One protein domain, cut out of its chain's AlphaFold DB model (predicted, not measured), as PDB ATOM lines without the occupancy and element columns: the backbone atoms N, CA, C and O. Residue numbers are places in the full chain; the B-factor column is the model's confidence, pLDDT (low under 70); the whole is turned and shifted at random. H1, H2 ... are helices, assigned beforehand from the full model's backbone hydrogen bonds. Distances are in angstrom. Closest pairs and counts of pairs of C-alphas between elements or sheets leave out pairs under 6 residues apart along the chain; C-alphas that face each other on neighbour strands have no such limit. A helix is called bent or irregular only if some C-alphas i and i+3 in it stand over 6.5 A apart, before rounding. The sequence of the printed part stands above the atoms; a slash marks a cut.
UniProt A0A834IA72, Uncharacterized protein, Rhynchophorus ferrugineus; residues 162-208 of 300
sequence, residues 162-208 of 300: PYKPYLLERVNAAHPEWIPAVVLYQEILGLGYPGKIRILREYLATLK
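AT A GLANCE: This is residues 162 to 208 of the 300 residues of an uncharacterized protein of Rhynchophorus ferrugineus (UniProt A0A834IA72). Three short helices sit in a triangle around a small core: H1, the longest, stands close to H2 and near H3, and H2 crosses H3 at a steep tilt. The links from H1 to H2 and from H2 to H3 loop out to opposite ends. The printed part has 47 residues with three named helices, H1, H2, H3, and no named strand, all helix by class. It is compact, with a radius of gyration of the C-alphas of 9.8 A, and elongated, spanning 29 by 17 by 17 A.

HOW THE PARTS SIT: H1, residues 162 to 174, is irregular, with C-alphas 162 and 165 7.2 A apart. H1 and H2, residues 181 to 190, are close but not clearly touching; their closest C-alphas, of Tyr 163 and Ile 188, are 7.0 A apart. They run opposite ways at a steep tilt of 49 degrees. H2 and H3, residues 197 to 207, touch, with closest C-alphas Tyr 185 and Ile 197 at 6.2 A, opposite ways at a steep tilt of 60 degrees. H1 and H3 are near each other. Every O i to N i+4 pair is within hydrogen-bond range in H2, 8 of 9 in H1 and 5 of 7 in H3.

IN THESE COORDINATES: H1 begins at C-alpha 162 (210.413, 201.810, 193.882) and is 20.5 A long; H2 is 14.4 A. H3, 15.6 A, ends at C-alpha 207 (201.946, 203.989, 179.850).

THE WHOLE: The C-alphas of Pro 176 and Pro 194, the two farthest apart, are 29.0 A apart. The printed part has no cut, both links are short, and no printed residue is under 70 in pLDDT.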
ATOM      1  N   PRO A 162     209.530 200.716 193.467       94.50
ATOM      2  CA  PRO A 162     210.413 201.810 193.882       94.50
ATOM      3  C   PRO A 162     210.958 202.660 192.723       94.50
ATOM      4  O   PRO A 162     211.280 203.826 192.914       94.50
ATOM      5  N   TYR A 163     211.047 202.092 191.518       94.38
ATOM      6  CA  TYR A 163     211.642 202.728 190.336       94.38
ATOM      7  C   TYR A 163     210.599 203.388 189.425       94.38
ATOM      8  O   TYR A 163     210.955 204.141 188.519       94.38
ATOM      9  N   LYS A 164     209.302 203.132 189.651       92.75
ATOM     10  CA  LYS A 164     208.209 203.705 188.849       92.75
ATOM     11  C   LYS A 164     208.211 205.239 188.793       92.75
ATOM     12  O   LYS A 164     208.008 205.747 187.693       92.75
ATOM     13  N   PRO A 165     208.454 205.984 189.893       94.12
ATOM     14  CA  PRO A 165     208.472 207.448 189.840       94.12
ATOM     15  C   PRO A 165     209.528 207.987 188.868       94.12
ATOM     16  O   PRO A 165     209.206 208.801 188.010       94.12
ATOM     17  N   TYR A 166     210.749 207.446 188.932       94.38
ATOM     18  CA  TYR A 166     211.841 207.804 188.023       94.38
ATOM     19  C   TYR A 166     211.500 207.491 186.559       94.38
ATOM     20  O   TYR A 166     211.706 208.307 185.665       94.38
ATOM     21  N   LEU A 167     210.924 206.311 186.307       93.94
ATOM     22  CA  LEU A 167     210.526 205.896 184.961       93.94
ATOM     23  C   LEU A 167     209.434 206.796 184.375       93.94
ATOM     24  O   LEU A 167     209.502 207.139 183.198       93.94
ATOM     25  N   LEU A 168     208.444 207.186 185.182       93.19
ATOM     26  CA  LEU A 168     207.386 208.107 184.764       93.19
ATOM     27  C   LEU A 168     207.951 209.479 184.401       93.19
ATOM     28  O   LEU A 168     207.592 210.024 183.363       93.19
ATOM     29  N   GLU A 169     208.850 210.015 185.224       93.69
ATOM     30  CA  GLU A 169     209.513 211.290 184.954       93.69
ATOM     31  C   GLU A 169     210.290 211.247 183.632       93.69
ATOM     32  O   GLU A 169     210.106 212.117 182.781       93.69
ATOM     33  N   ARG A 170     211.084 210.192 183.404       93.25
ATOM     34  CA  ARG A 170     211.850 210.011 182.161       93.25
ATOM     35  C   ARG A 170     210.958 209.872 180.928       93.25
ATOM     36  O   ARG A 170     211.257 210.474 179.900       93.25
ATOM     37  N   VAL A 171     209.875 209.100 181.023       91.62
ATOM     38  CA  VAL A 171     208.913 208.923 179.922       91.62
ATOM     39  C   VAL A 171     208.205 210.239 179.603       91.62
ATOM     40  O   VAL A 171     208.097 210.600 178.434       91.62
ATOM     41  N   ASN A 172     207.777 210.985 180.623       89.75
ATOM     42  CA  ASN A 172     207.124 212.278 180.431       89.75
ATOM     43  C   ASN A 172     208.083 213.328 179.852       89.75
ATOM     44  O   ASN A 172     207.678 214.107 178.995       89.75
ATOM     45  N   ALA A 173     209.352 213.328 180.272       90.75
ATOM     46  CA  ALA A 173     210.367 214.256 179.773       90.75
ATOM     47  C   ALA A 173     210.732 214.031 178.295       90.75
ATOM     48  O   ALA A 173     211.160 214.967 177.627       90.75
ATOM     49  N   ALA A 174     210.580 212.806 177.785       88.25
ATOM     50  CA  ALA A 174     210.850 212.488 176.384       88.25
ATOM     51  C   ALA A 174     209.642 212.683 175.458       88.25
ATOM     52  O   ALA A 174     209.808 212.638 174.243       88.25
ATOM     53  N   HIS A 175     208.445 212.916 176.002       82.69
ATOM     54  CA  HIS A 175     207.231 213.050 175.205       82.69
ATOM     55  C   HIS A 175     207.359 214.212 174.194       82.69
ATOM     56  O   HIS A 175     207.742 215.314 174.594       82.69
ATOM     57  N   PRO A 176     207.028 214.023 172.897       81.00
ATOM     58  CA  PRO A 176     206.263 212.915 172.302       81.00
ATOM     59  C   PRO A 176     207.076 211.682 171.884       81.00
ATOM     60  O   PRO A 176     206.485 210.666 171.519       81.00
ATOM     61  N   GLU A 177     208.403 211.747 171.934       84.94
ATOM     62  CA  GLU A 177     209.274 210.638 171.553       84.94
ATOM     63  C   GLU A 177     209.275 209.525 172.610       84.94
ATOM     64  O   GLU A 177     209.108 209.752 173.812       84.94
ATOM     65  N   TRP A 178     209.473 208.280 172.165       86.88
ATOM     66  CA  TRP A 178     209.418 207.121 173.055       86.88
ATOM     67  C   TRP A 178     210.802 206.537 173.336       86.88
ATOM     68  O   TRP A 178     211.431 205.943 172.460       86.88
ATOM     69  N   ILE A 179     211.248 206.608 174.596       89.62
ATOM     70  CA  ILE A 179     212.521 206.005 175.009       89.62
ATOM     71  C   ILE A 179     212.424 204.468 174.918       89.62
ATOM     72  O   ILE A 179     211.523 203.859 175.513       89.62
ATOM     73  N   PRO A 180     213.360 203.791 174.225       91.94
ATOM     74  CA  PRO A 180     213.399 202.337 174.197       91.94
ATOM     75  C   PRO A 180     213.527 201.746 175.606       91.94
ATOM     76  O   PRO A 180     214.373 202.155 176.399       91.94
ATOM     77  N   ALA A 181     212.750 200.699 175.898       92.50
ATOM     78  CA  ALA A 181     212.751 200.048 177.213       92.50
ATOM     79  C   ALA A 181     214.137 199.529 177.643       92.50
ATOM     80  O   ALA A 181     214.391 199.379 178.831       92.50
ATOM     81  N   VAL A 182     215.026 199.239 176.686       94.19
ATOM     82  CA  VAL A 182     216.409 198.813 176.954       94.19
ATOM     83  C   VAL A 182     217.227 199.940 177.587       94.19
ATOM     84  O   VAL A 182     217.994 199.672 178.504       94.19
ATOM     85  N   VAL A 183     217.028 201.188 177.151       95.00
ATOM     86  CA  VAL A 183     217.730 202.360 177.697       95.00
ATOM     87  C   VAL A 183     217.284 202.600 179.137       95.00
ATOM     88  O   VAL A 183     218.108 202.591 180.045       95.00
ATOM     89  N   LEU A 184     215.969 202.669 179.367       94.38
ATOM     90  CA  LEU A 184     215.404 202.817 180.713       94.38
ATOM     91  C   LEU A 184     215.795 201.660 181.641       94.38
ATOM     92  O   LEU A 184     215.977 201.865 182.836       94.38
ATOM     93  N   TYR A 185     215.949 200.447 181.101       96.38
ATOM     94  CA  TYR A 185     216.425 199.303 181.873       96.38
ATOM     95  C   TYR A 185     217.865 199.493 182.356       96.38
ATOM     96  O   TYR A 185     218.139 199.239 183.524       96.38
ATOM     97  N   GLN A 186     218.768 199.965 181.491       95.56
ATOM     98  CA  GLN A 186     220.154 200.252 181.874       95.56
ATOM     99  C   GLN A 186     220.234 201.362 182.931       95.56
ATOM    100  O   GLN A 186     220.988 201.236 183.893       95.56
ATOM    101  N   GLU A 187     219.408 202.405 182.805       94.62
ATOM    102  CA  GLU A 187     219.326 203.484 183.798       94.62
ATOM    103  C   GLU A 187     218.934 202.945 185.184       94.62
ATOM    104  O   GLU A 187     219.639 203.177 186.167       94.62
ATOM    105  N   ILE A 188     217.857 202.153 185.276       95.56
ATOM    106  CA  ILE A 188     217.412 201.610 186.571       95.56
ATOM    107  C   ILE A 188     218.323 200.499 187.109       95.56
ATOM    108  O   ILE A 188     218.383 200.313 188.324       95.56
ATOM    109  N   LEU A 189     219.061 199.783 186.250       95.75
ATOM    110  CA  LEU A 189     220.126 198.878 186.697       95.75
ATOM    111  C   LEU A 189     221.222 199.653 187.437       95.75
ATOM    112  O   LEU A 189     221.661 199.209 188.496       95.75
ATOM    113  N   GLY A 190     221.598 200.839 186.942       93.19
ATOM    114  CA  GLY A 190     222.510 201.751 187.642       93.19
ATOM    115  C   GLY A 190     221.975 202.238 188.996       93.19
ATOM    116  O   GLY A 190     222.752 202.476 189.915       93.19
ATOM    117  N   LEU A 191     220.649 202.306 189.154       93.00
ATOM    118  CA  LEU A 191     219.963 202.614 190.419       93.00
ATOM    119  C   LEU A 191     219.763 201.378 191.326       93.00
ATOM    120  O   LEU A 191     219.089 201.459 192.355       93.00
ATOM    121  N   GLY A 192     220.320 200.223 190.951       93.75
ATOM    122  CA  GLY A 192     220.289 198.998 191.751       93.75
ATOM    123  C   GLY A 192     219.070 198.101 191.529       93.75
ATOM    124  O   GLY A 192     218.763 197.288 192.398       93.75
ATOM    125  N   TYR A 193     218.359 198.227 190.403       95.75
ATOM    126  CA  TYR A 193     217.190 197.393 190.110       95.75
ATOM    127  C   TYR A 193     217.554 195.896 189.997       95.75
ATOM    128  O   TYR A 193     218.286 195.513 189.087       95.75
ATOM    129  N   PRO A 194     216.995 195.008 190.843       92.69
ATOM    130  CA  PRO A 194     217.348 193.582 190.840       92.69
ATOM    131  C   PRO A 194     216.469 192.728 189.904       92.69
ATOM    132  O   PRO A 194     216.601 191.504 189.855       92.69
ATOM    133  N   GLY A 195     215.512 193.338 189.197       92.25
ATOM    134  CA  GLY A 195     214.535 192.626 188.374       92.25
ATOM    135  C   GLY A 195     214.934 192.449 186.904       92.25
ATOM    136  O   GLY A 195     215.907 193.003 186.393       92.25
ATOM    137  N   LYS A 196     214.127 191.665 186.179       94.12
ATOM    138  CA  LYS A 196     214.293 191.432 184.735       94.12
ATOM    139  C   LYS A 196     213.592 192.517 183.916       94.12
ATOM    140  O   LYS A 196     212.487 192.936 184.259       94.12
ATOM    141  N   ILE A 197     214.151 192.841 182.747       94.38
ATOM    142  CA  ILE A 197     213.588 193.808 181.779       94.38
ATOM    143  C   ILE A 197     212.119 193.546 181.403       94.38
ATOM    144  O   ILE A 197     211.394 194.468 181.042       94.38
ATOM    145  N   ARG A 198     211.648 192.296 181.499       94.38
ATOM    146  CA  ARG A 198     210.253 191.937 181.210       94.38
ATOM    147  C   ARG A 198     209.254 192.731 182.061       94.38
ATOM    148  O   ARG A 198     208.297 193.253 181.506       94.38
ATOM    149  N   ILE A 199     209.504 192.857 183.366       92.69
ATOM    150  CA  ILE A 199     208.602 193.552 184.299       92.69
ATOM    151  C   ILE A 199     208.521 195.040 183.935       92.69
ATOM    152  O   ILE A 199     207.444 195.630 183.933       92.69
ATOM    153  N   LEU A 200     209.658 195.631 183.553       93.81
ATOM    154  CA  LEU A 200     209.716 196.995 183.038       93.81
ATOM    155  C   LEU A 200     208.907 197.147 181.745       93.81
ATOM    156  O   LEU A 200     208.129 198.086 181.628       93.81
ATOM    157  N   ARG A 201     209.059 196.237 180.774       93.12
ATOM    158  CA  ARG A 201     208.309 196.299 179.505       93.12
ATOM    159  C   ARG A 201     206.803 196.213 179.725       93.12
ATOM    160  O   ARG A 201     206.071 196.975 179.105       93.12
ATOM    161  N   GLU A 202     206.364 195.316 180.604       92.06
ATOM    162  CA  GLU A 202     204.953 195.185 180.980       92.06
ATOM    163  C   GLU A 202     204.435 196.492 181.596       92.06
ATOM    164  O   GLU A 202     203.374 196.968 181.205       92.06
ATOM    165  N   TYR A 203     205.214 197.132 182.474       91.94
ATOM    166  CA  TYR A 203     204.859 198.434 183.040       91.94
ATOM    167  C   TYR A 203     204.821 199.559 181.994       91.94
ATOM    168  O   TYR A 203     203.826 200.273 181.902       91.94
ATOM    169  N   LEU A 204     205.853 199.694 181.159       91.44
ATOM    170  CA  LEU A 204     205.918 200.730 180.123       91.44
ATOM    171  C   LEU A 204     204.798 200.584 179.085       91.44
ATOM    172  O   LEU A 204     204.308 201.585 178.573       91.44
ATOM    173  N   ALA A 205     204.356 199.357 178.795       88.94
ATOM    174  CA  ALA A 205     203.213 199.119 177.918       88.94
ATOM    175  C   ALA A 205     201.911 199.722 178.473       88.94
ATOM    176  O   ALA A 205     201.095 200.188 177.685       88.94
ATOM    177  N   THR A 206     201.737 199.781 179.801       88.19
ATOM    178  CA  THR A 206     200.571 200.442 180.424       88.19
ATOM    179  C   THR A 206     200.592 201.964 180.293       88.19
ATOM    180  O   THR A 206     199.550 202.597 180.427       88.19
ATOM    181  N   LEU A 207     201.767 202.547 180.030       86.56
ATOM    182  CA  LEU A 207     201.946 203.989 179.850       86.56
ATOM    183  C   LEU A 207     201.813 204.416 178.387       86.56
ATOM    184  O   LEU A 207     201.613 205.596 178.113       86.56
ATOM    185  N   LYS A 208     201.939 203.477 177.439       82.50
ATOM    186  CA  LYS A 208     201.762 203.789 176.023       82.50
ATOM    187  C   LYS A 208     200.298 204.147 175.769       82.50
ATOM    188  O   LYS A 208     199.427 203.337 176.093       82.50
TER     189      LYS A 208